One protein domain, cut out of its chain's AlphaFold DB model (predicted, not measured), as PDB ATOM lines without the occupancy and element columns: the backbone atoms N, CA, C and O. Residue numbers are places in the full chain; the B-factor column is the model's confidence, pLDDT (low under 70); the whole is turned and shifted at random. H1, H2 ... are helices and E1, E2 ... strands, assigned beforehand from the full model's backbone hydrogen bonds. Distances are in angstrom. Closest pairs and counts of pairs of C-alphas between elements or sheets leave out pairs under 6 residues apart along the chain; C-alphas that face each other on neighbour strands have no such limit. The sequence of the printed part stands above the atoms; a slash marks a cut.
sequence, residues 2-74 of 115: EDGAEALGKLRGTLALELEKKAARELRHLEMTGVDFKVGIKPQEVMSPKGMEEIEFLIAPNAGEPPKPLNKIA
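This is residues 2 to 74 of the 115 residues of the protein "DNA repair protein RecN" of Desulfotomaculum aquiferis (UniProt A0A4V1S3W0). Look for a long two-stranded hairpin, E1 and E2, with one long helix, H1, packed lengthwise over one face. E1 bends near its far end, and residues 61 to 74, with no named element, fold back beside E2. The 73 printed residues run H1, E1, E2, mixed in class with an antiparallel sheet, E1 - E2. The whole is loose, radius of gyration of the C-alphas 14.1 A, and elongated, spanning 43 by 23 by 18 A.

E1, residues 36 to 48, and E2, residues 51 to 60, form a hairpin, antiparallel at 157 degrees; find N 40 and O 56 at 2.8 A. E1 bends by 98 degrees at residue 45. Residues 58 to 59 of E2 pair antiparallel with residues 68 to 69. H1, residues 2 to 29, comes closest to E1 at the C-alphas of Ala 16 and Val 39, 5.7 A, and to E2 at those of Ala 5 and Gly 51, 5.5 A. Every O i to N i+4 pair in H1 is within hydrogen-bond range.

Find C-alpha 2 at (-9.130, 54.620, -54.452); from there H1 runs 40.8 A. E1 measures 29.0 A, and E2 26.4 A, to C-alpha 60 at (13.170, 32.364, -43.434).

The C-alphas farthest apart, Glu 2 and Glu 31, are 43.2 A apart. The printed part has no cut; the link E1 to E2 is tight, H1 to E1 short. Residues 2 and 74 have pLDDT under 70.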
ATOM      1  N   GLU A   2      -9.370  56.070 -54.290       59.41
ATOM      2  CA  GLU A   2      -9.130  54.620 -54.452       59.41
ATOM      3  C   GLU A   2      -8.129  54.273 -55.571       59.41
ATOM      4  O   GLU A   2      -7.208  53.499 -55.325       59.41
ATOM      5  N   ASP A   3      -8.194  54.935 -56.735       76.38
ATOM      6  CA  ASP A   3      -7.274  54.674 -57.863       76.38
ATOM      7  C   ASP A   3      -5.785  54.838 -57.509       76.38
ATOM      8  O   ASP A   3      -4.925  54.103 -57.997       76.38
ATOM      9  N   GLY A   4      -5.462  55.808 -56.647       81.94
ATOM     10  CA  GLY A   4      -4.085  56.067 -56.222       81.94
ATOM     11  C   GLY A   4      -3.554  54.995 -55.270       81.94
ATOM     12  O   GLY A   4      -2.387  54.617 -55.362       81.94
ATOM     13  N   ALA A   5      -4.415  54.481 -54.386       82.19
ATOM     14  CA  ALA A   5      -4.063  53.390 -53.483       82.19
ATOM     15  C   ALA A   5      -3.865  52.080 -54.258       82.19
ATOM     16  O   ALA A   5      -2.867  51.395 -54.053       82.19
ATOM     17  N   GLU A   6      -4.746  51.778 -55.215       84.75
ATOM     18  CA  GLU A   6      -4.628  50.577 -56.045       84.75
ATOM     19  C   GLU A   6      -3.375  50.611 -56.939       84.75
ATOM     20  O   GLU A   6      -2.649  49.619 -57.053       84.75
ATOM     21  N   ALA A   7      -3.075  51.763 -57.549       89.44
ATOM     22  CA  ALA A   7      -1.856  51.945 -58.333       89.44
ATOM     23  C   ALA A   7      -0.591  51.758 -57.478       89.44
ATOM     24  O   ALA A   7       0.358  51.094 -57.909       89.44
ATOM     25  N   LEU A   8      -0.591  52.291 -56.251       90.31
ATOM     26  CA  LEU A   8       0.502  52.111 -55.296       90.31
ATOM     27  C   LEU A   8       0.675  50.636 -54.904       90.31
ATOM     28  O   LEU A   8       1.804  50.144 -54.902       90.31
ATOM     29  N   GLY A   9      -0.419  49.917 -54.639       90.25
ATOM     30  CA  GLY A   9      -0.398  48.487 -54.327       90.25
ATOM     31  C   GLY A   9       0.199  47.643 -55.460       90.25
ATOM     32  O   GLY A   9       1.082  46.814 -55.227       90.25
ATOM     33  N   LYS A  10      -0.189  47.910 -56.717       90.94
ATOM     34  CA  LYS A  10       0.382  47.240 -57.907       90.94
ATOM     35  C   LYS A  10       1.883  47.494 -58.052       90.94
ATOM     36  O   LYS A  10       2.654  46.566 -58.318       90.94
ATOM     37  N   LEU A  11       2.306  48.743 -57.852       93.50
ATOM     38  CA  LEU A  11       3.717  49.112 -57.911       93.50
ATOM     39  C   LEU A  11       4.518  48.419 -56.801       93.50
ATOM     40  O   LEU A  11       5.574  47.850 -57.073       93.50
ATOM     41  N   ARG A  12       3.986  48.393 -55.574       93.62
ATOM     42  CA  ARG A  12       4.582  47.684 -54.432       93.62
ATOM     43  C   ARG A  12       4.757  46.202 -54.711       93.62
ATOM     44  O   ARG A  12       5.845  45.694 -54.479       93.62
ATOM     45  N   GLY A  13       3.742  45.527 -55.251       92.75
ATOM     46  CA  GLY A  13       3.842  44.109 -55.605       92.75
ATOM     47  C   GLY A  13       4.928  43.831 -56.650       92.75
ATOM     48  O   GLY A  13       5.700  42.885 -56.513       92.75
ATOM     49  N   THR A  14       5.046  44.697 -57.660       94.69
ATOM     50  CA  THR A  14       6.082  44.568 -58.699       94.69
ATOM     51  C   THR A  14       7.483  44.758 -58.114       94.69
ATOM     52  O   THR A  14       8.361  43.916 -58.306       94.69
ATOM     53  N   LEU A  15       7.684  45.832 -57.345       92.81
ATOM     54  CA  LEU A  15       8.972  46.148 -56.724       92.81
ATOM     55  C   LEU A  15       9.363  45.141 -55.638       92.81
ATOM     56  O   LEU A  15      10.542  44.825 -55.505       92.81
ATOM     57  N   ALA A  16       8.392  44.602 -54.899       93.56
ATOM     58  CA  ALA A  16       8.597  43.526 -53.937       93.56
ATOM     59  C   ALA A  16       9.229  42.305 -54.612       93.56
ATOM     60  O   ALA A  16      10.282  41.845 -54.181       93.56
ATOM     61  N   LEU A  17       8.656  41.838 -55.726       94.12
ATOM     62  CA  LEU A  17       9.191  40.698 -56.475       94.12
ATOM     63  C   LEU A  17      10.596  40.958 -57.031       94.12
ATOM     64  O   LEU A  17      11.429  40.050 -57.074       94.12
ATOM     65  N   GLU A  18      10.881  42.180 -57.480       92.56
ATOM     66  CA  GLU A  18      12.230  42.548 -57.916       92.56
ATOM     67  C   GLU A  18      13.232  42.564 -56.760       92.56
ATOM     68  O   GLU A  18      14.349  42.058 -56.912       92.56
ATOM     69  N   LEU A  19      12.838  43.126 -55.615       90.88
ATOM     70  CA  LEU A  19      13.666  43.187 -54.417       90.88
ATOM     71  C   LEU A  19      13.963  41.783 -53.890       90.88
ATOM     72  O   LEU A  19      15.124  41.482 -53.633       90.88
ATOM     73  N   GLU A  20      12.962  40.904 -53.823       92.44
ATOM     74  CA  GLU A  20      13.137  39.500 -53.431       92.44
ATOM     75  C   GLU A  20      14.146  38.777 -54.324       92.44
ATOM     76  O   GLU A  20      15.060  38.115 -53.834       92.44
ATOM     77  N   LYS A  21      14.046  38.948 -55.648       92.00
ATOM     78  CA  LYS A  21      14.994  38.335 -56.590       92.00
ATOM     79  C   LYS A  21      16.413  38.854 -56.392       92.00
ATOM     80  O   LYS A  21      17.356  38.067 -56.457       92.00
ATOM     81  N   LYS A  22      16.578  40.164 -56.188       91.12
ATOM     82  CA  LYS A  22      17.887  40.778 -55.931       91.12
ATOM     83  C   LYS A  22      18.463  40.284 -54.599       91.12
ATOM     84  O   LYS A  22      19.585  39.790 -54.600       91.12
ATOM     85  N   ALA A  23      17.674  40.302 -53.525       89.75
ATOM     86  CA  ALA A  23      18.037  39.768 -52.211       89.75
ATOM     87  C   ALA A  23      18.479  38.311 -52.284       89.75
ATOM     88  O   ALA A  23      19.572  37.979 -51.832       89.75
ATOM     89  N   ALA A  24      17.703  37.459 -52.951       89.00
ATOM     90  CA  ALA A  24      18.047  36.055 -53.107       89.00
ATOM     91  C   ALA A  24      19.374  35.850 -53.859       89.00
ATOM     92  O   ALA A  24      20.104  34.910 -53.557       89.00
ATOM     93  N   ARG A  25      19.713  36.696 -54.846       89.06
ATOM     94  CA  ARG A  25      21.027  36.612 -55.508       89.06
ATOM     95  C   ARG A  25      22.164  36.990 -54.567       89.06
ATOM     96  O   ARG A  25      23.129  36.242 -54.493       89.06
ATOM     97  N   GLU A  26      22.051  38.114 -53.866       87.69
ATOM     98  CA  GLU A  26      23.136  38.594 -53.005       87.69
ATOM     99  C   GLU A  26      23.339  37.701 -51.775       87.69
ATOM    100  O   GLU A  26      24.474  37.396 -51.422       87.69
ATOM    101  N   LEU A  27      22.262  37.171 -51.186       86.31
ATOM    102  CA  LEU A  27      22.352  36.174 -50.114       86.31
ATOM    103  C   LEU A  27      23.082  34.904 -50.578       86.31
ATOM    104  O   LEU A  27      23.892  34.354 -49.836       86.31
ATOM    105  N   ARG A  28      22.870  34.462 -51.828       85.31
ATOM    106  CA  ARG A  28      23.636  33.343 -52.401       85.31
ATOM    107  C   ARG A  28      25.113  33.676 -52.605       85.31
ATOM    108  O   ARG A  28      25.936  32.789 -52.405       85.31
ATOM    109  N   HIS A  29      25.456  34.911 -52.982       83.38
ATOM    110  CA  HIS A  29      26.857  35.339 -53.093       83.38
ATOM    111  C   HIS A  29      27.590  35.318 -51.744       83.38
ATOM    112  O   HIS A  29      28.800  35.124 -51.728       83.38
ATOM    113  N   LEU A  30      26.869  35.469 -50.627       79.44
ATOM    114  CA  LEU A  30      27.406  35.351 -49.265       79.44
ATOM    115  C   LEU A  30      27.294  33.934 -48.673       79.44
ATOM    116  O   LEU A  30      27.320  33.776 -47.457       79.44
ATOM    117  N   GLU A  31      27.108  32.908 -49.509       81.06
ATOM    118  CA  GLU A  31      26.957  31.504 -49.091       81.06
ATOM    119  C   GLU A  31      25.749  31.226 -48.166       81.06
ATOM    120  O   GLU A  31      25.626  30.149 -47.582       81.06
ATOM    121  N   MET A  32      24.781  32.148 -48.091       79.06
ATOM    122  CA  MET A  32      23.550  32.019 -47.300       79.06
ATOM    123  C   MET A  32      22.427  31.372 -48.124       79.06
ATOM    124  O   MET A  32      21.313  31.883 -48.219       79.06
ATOM    125  N   THR A  33      22.709  30.233 -48.759       76.00
ATOM    126  CA  THR A  33      21.793  29.579 -49.717       76.00
ATOM    127  C   THR A  33      20.513  29.018 -49.090       76.00
ATOM    128  O   THR A  33      19.581  28.688 -49.817       76.00
ATOM    129  N   GLY A  34      20.481  28.867 -47.764       80.75
ATOM    130  CA  GLY A  34      19.311  28.410 -47.008       80.75
ATOM    131  C   GLY A  34      18.335  29.524 -46.626       80.75
ATOM    132  O   GLY A  34      17.239  29.209 -46.170       80.75
ATOM    133  N   VAL A  35      18.714  30.791 -46.825       84.94
ATOM    134  CA  VAL A  35      17.929  31.948 -46.394       84.94
ATOM    135  C   VAL A  35      17.015  32.417 -47.519       84.94
ATOM    136  O   VAL A  35      17.475  32.690 -48.629       84.94
ATOM    137  N   ASP A  36      15.726  32.563 -47.222       87.94
ATOM    138  CA  ASP A  36      14.752  33.183 -48.120       87.94
ATOM    139  C   ASP A  36      14.307  34.540 -47.568       87.94
ATOM    140  O   ASP A  36      14.048  34.692 -46.372       87.94
ATOM    141  N   PHE A  37      14.214  35.530 -48.452       89.56
ATOM    142  CA  PHE A  37      13.766  36.880 -48.130       89.56
ATOM    143  C   PHE A  37      12.460  37.163 -48.862       89.56
ATOM    144  O   PHE A  37      12.352  36.948 -50.072       89.56
ATOM    145  N   LYS A  38      11.477  37.682 -48.124       92.50
ATOM    146  CA  LYS A  38      10.133  37.971 -48.613       92.50
ATOM    147  C   LYS A  38       9.666  39.351 -48.190       92.50
ATOM    148  O   LYS A  38       9.927  39.801 -47.077       92.50
ATOM    149  N   VAL A  39       8.913  40.004 -49.066       93.81
ATOM    150  CA  VAL A  39       8.219  41.251 -48.754       93.81
ATOM    151  C   VAL A  39       6.746  40.925 -48.539       93.81
ATOM    152  O   VAL A  39       5.995  40.676 -49.479       93.81
ATOM    153  N   GLY A  40       6.329  40.908 -47.278       93.31
ATOM    154  CA  GLY A  40       4.933  40.755 -46.902       93.31
ATOM    155  C   GLY A  40       4.162  42.033 -47.205       93.31
ATOM    156  O   GLY A  40       4.523  43.101 -46.722       93.31
ATOM    157  N   ILE A  41       3.089  41.914 -47.983       93.69
ATOM    158  CA  ILE A  41       2.143  42.996 -48.260       93.69
ATOM    159  C   ILE A  41       0.797  42.560 -47.691       93.69
ATOM    160  O   ILE A  41       0.182  41.622 -48.199       93.69
ATOM    161  N   LYS A  42       0.363  43.196 -46.603       91.94
ATOM    162  CA  LYS A  42      -0.881  42.863 -45.903       91.94
ATOM    163  C   LYS A  42      -1.889  43.992 -46.093       91.94
ATOM    164  O   LYS A  42      -1.579  45.115 -45.706       91.94
ATOM    165  N   PRO A  43      -3.081  43.735 -46.653       90.25
ATOM    166  CA  PRO A  43      -4.138  44.736 -46.703       90.25
ATOM    167  C   PRO A  43      -4.512  45.207 -45.294       90.25
ATOM    168  O   PRO A  43      -4.553  44.409 -44.357       90.25
ATOM    169  N   GLN A  44      -4.801  46.493 -45.158       88.62
ATOM    170  CA  GLN A  44      -5.312  47.102 -43.939       88.62
ATOM    171  C   GLN A  44      -6.785  47.462 -44.124       88.62
ATOM    172  O   GLN A  44      -7.209  47.868 -45.204       88.62
ATOM    173  N   GLU A  45      -7.567  47.336 -43.052       85.00
ATOM    174  CA  GLU A  45      -8.990  47.704 -43.067       85.00
ATOM    175  C   GLU A  45      -9.199  49.225 -43.126       85.00
ATOM    176  O   GLU A  45     -10.220  49.697 -43.621       85.00
ATOM    177  N   VAL A  46      -8.227  49.999 -42.629       86.38
ATOM    178  CA  VAL A  46      -8.289  51.462 -42.557       86.38
ATOM    179  C   VAL A  46      -7.202  52.072 -43.429       86.38
ATOM    180  O   VAL A  46      -6.019  51.783 -43.260       86.38
ATOM    181  N   MET A  47      -7.605  52.974 -44.326       83.19
ATOM    182  CA  MET A  47      -6.683  53.725 -45.172       83.19
ATOM    183  C   MET A  47      -5.777  54.621 -44.331       83.19
ATOM    184  O   MET A  47      -6.248  55.468 -43.571       83.19
ATOM    185  N   SER A  48      -4.468  54.476 -44.515       85.31
ATOM    186  CA  SER A  48      -3.472  55.357 -43.913       85.31
ATOM    187  C   SER A  48      -2.900  56.328 -44.956       85.31
ATOM    188  O   SER A  48      -2.988  56.073 -46.160       85.31
ATOM    189  N   PRO A  49      -2.212  57.409 -44.541       84.44
ATOM    190  CA  PRO A  49      -1.429  58.240 -45.460       84.44
ATOM    191  C   PRO A  49      -0.347  57.460 -46.230       84.44
ATOM    192  O   PRO A  49       0.168  57.951 -47.229       84.44
ATOM    193  N   LYS A  50       0.008  56.251 -45.768       83.81
ATOM    194  CA  LYS A  50       0.957  55.346 -46.426       83.81
ATOM    195  C   LYS A  50       0.275  54.356 -47.380       83.81
ATOM    196  O   LYS A  50       0.974  53.530 -47.958       83.81
ATOM    197  N   GLY A  51      -1.041  54.418 -47.570       86.38
ATOM    198  CA  GLY A  51      -1.802  53.514 -48.435       86.38
ATOM    199  C   GLY A  51      -2.687  52.535 -47.662       86.38
ATOM    200  O   GLY A  51      -2.962  52.735 -46.476       86.38
ATOM    201  N   MET A  52      -3.139  51.497 -48.369       91.12
ATOM    202  CA  MET A  52      -4.077  50.472 -47.884       91.12
ATOM    203  C   MET A  52      -3.377  49.170 -47.491       91.12
ATOM    204  O   MET A  52      -4.035  48.167 -47.232       91.12
ATOM    205  N   GLU A  53      -2.045  49.158 -47.474       92.12
ATOM    206  CA  GLU A  53      -1.260  47.981 -47.139       92.12
ATOM    207  C   GLU A  53      -0.185  48.294 -46.102       92.12
ATOM    208  O   GLU A  53       0.483  49.331 -46.138       92.12
ATOM    209  N   GLU A  54       0.027  47.325 -45.225       91.38
ATOM    210  CA  GLU A  54       1.178  47.219 -44.355       91.38
ATOM    211  C   GLU A  54       2.260  46.394 -45.048       91.38
ATOM    212  O   GLU A  54       1.998  45.301 -45.559       91.38
ATOM    213  N   ILE A  55       3.478  46.929 -45.072       91.50
ATOM    214  CA  ILE A  55       4.633  46.286 -45.693       91.50
ATOM    215  C   ILE A  55       5.567  45.802 -44.594       91.50
ATOM    216  O   ILE A  55       5.965  46.580 -43.729       91.50
ATOM    217  N   GLU A  56       5.940  44.529 -44.649       91.25
ATOM    218  CA  GLU A  56       6.801  43.886 -43.662       91.25
ATOM    219  C   GLU A  56       7.899  43.081 -44.364       91.25
ATOM    220  O   GLU A  56       7.628  42.318 -45.290       91.25
ATOM    221  N   PHE A  57       9.150  43.234 -43.930       90.25
ATOM    222  CA  PHE A  57      10.249  42.399 -44.414       90.25
ATOM    223  C   PHE A  57      10.333  41.124 -43.586       90.25
ATOM    224  O   PHE A  57      10.483  41.157 -42.360       90.25
ATOM    225  N   LEU A  58      10.219  39.999 -44.281       91.12
ATOM    226  CA  LEU A  58      10.159  38.672 -43.705       91.12
ATOM    227  C   LEU A  58      11.357  37.854 -44.174       91.12
ATOM    228  O   LEU A  58      11.791  37.957 -45.321       91.12
ATOM    229  N   ILE A  59      11.864  37.010 -43.289       88.50
ATOM    230  CA  ILE A  59      13.000  36.143 -43.562       88.50
ATOM    231  C   ILE A  59      12.727  34.746 -43.030       88.50
ATOM    232  O   ILE A  59      12.277  34.575 -41.896       88.50
ATOM    233  N   ALA A  60      13.032  33.749 -43.850       88.12
ATOM    234  CA  ALA A  60      13.170  32.364 -43.434       88.12
ATOM    235  C   ALA A  60      14.672  32.038 -43.380       88.12
ATOM    236  O   ALA A  60      15.299  32.002 -44.436       88.12
ATOM    237  N   PRO A  61      15.276  31.839 -42.194       78.31
ATOM    238  CA  PRO A  61      16.712  31.561 -42.072       78.31
ATOM    239  C   PRO A  61      17.123  30.230 -42.712       78.31
ATOM    240  O   PRO A  61      18.237  30.089 -43.209       78.31
ATOM    241  N   ASN A  62      16.206  29.262 -42.709       80.19
ATOM    242  CA  ASN A  62      16.420  27.926 -43.239       80.19
ATOM    243  C   ASN A  62      15.322  27.557 -44.235       80.19
ATOM    244  O   ASN A  62      14.149  27.904 -44.063       80.19
ATOM    245  N   ALA A  63      15.694  26.774 -45.246       78.25
ATOM    246  CA  ALA A  63      14.752  26.244 -46.217       78.25
ATOM    247  C   ALA A  63      13.695  25.373 -45.517       78.25
ATOM    248  O   ALA A  63      14.022  24.418 -44.816       78.25
ATOM    249  N   GLY A  64      12.420  25.699 -45.732       78.00
ATOM    250  CA  GLY A  64      11.289  24.989 -45.128       78.00
ATOM    251  C   GLY A  64      10.802  25.568 -43.797       78.00
ATOM    252  O   GLY A  64       9.745  25.149 -43.324       78.00
ATOM    253  N   GLU A  65      11.493  26.551 -43.213       81.06
ATOM    254  CA  GLU A  65      10.940  27.319 -42.096       81.06
ATOM    255  C   GLU A  65       9.953  28.392 -42.582       81.06
ATOM    256  O   GLU A  65      10.142  28.981 -43.650       81.06
ATOM    257  N   PRO A  66       8.896  28.690 -41.803       85.06
ATOM    258  CA  PRO A  66       8.004  29.787 -42.133       85.06
ATOM    259  C   PRO A  66       8.752  31.124 -42.012       85.06
ATOM    260  O   PRO A  66       9.465  31.335 -41.023       85.06
ATOM    261  N   PRO A  67       8.565  32.053 -42.964       88.38
ATOM    262  CA  PRO A  67       9.212  33.352 -42.911       88.38
ATOM    263  C   PRO A  67       8.689  34.150 -41.711       88.38
ATOM    264  O   PRO A  67       7.483  34.223 -41.458       88.38
ATOM    265  N   LYS A  68       9.610  34.745 -40.955       89.06
ATOM    266  CA  LYS A  68       9.329  35.538 -39.755       89.06
ATOM    267  C   LYS A  68       9.734  36.993 -39.975       89.06
ATOM    268  O   LYS A  68      10.650  37.255 -40.752       89.06
ATOM    269  N   PRO A  69       9.091  37.941 -39.279       88.25
ATOM    270  CA  PRO A  69       9.529  39.329 -39.269       88.25
ATOM    271  C   PRO A  69      11.003  39.456 -38.884       88.25
ATOM    272  O   PRO A  69      11.463  38.770 -37.970       88.25
ATOM    273  N   LEU A  70      11.723  40.359 -39.553       82.38
ATOM    274  CA  LEU A  70      13.158  40.582 -39.342       82.38
ATOM    275  C   LEU A  70      13.515  40.846 -37.865       82.38
ATOM    276  O   LEU A  70      14.532  40.369 -37.375       82.38
ATOM    277  N   ASN A  71      12.642  41.544 -37.131       78.12
ATOM    278  CA  ASN A  71      12.810  41.851 -35.704       78.12
ATOM    279  C   ASN A  71      12.607  40.648 -34.759       78.12
ATOM    280  O   ASN A  71      12.854  40.774 -33.563       78.12
ATOM    281  N   LYS A  72      12.125  39.506 -35.263       76.31
ATOM    282  CA  LYS A  72      11.885  38.275 -34.490       76.31
ATOM    283  C   LYS A  72      12.925  37.187 -34.760       76.31
ATOM    284  O   LYS A  72      12.740  36.053 -34.316       76.31
ATOM    285  N   ILE A  73      13.991  37.498 -35.493       71.44
ATOM    286  CA  ILE A  73      15.084  36.557 -35.745       71.44
ATOM    287  C   ILE A  73      16.066  36.612 -34.576       71.44
ATOM    288  O   ILE A  73      16.506  37.681 -34.172       71.44
ATOM    289  N   ALA A  74      16.360  35.441 -34.010       54.59
ATOM    290  CA  ALA A  74      17.037  35.284 -32.722       54.59
ATOM    291  C   ALA A  74      18.567  35.084 -32.810       54.59
ATOM    292  O   ALA A  74      19.208  34.920 -31.778       54.59
TER     293      ALA A  74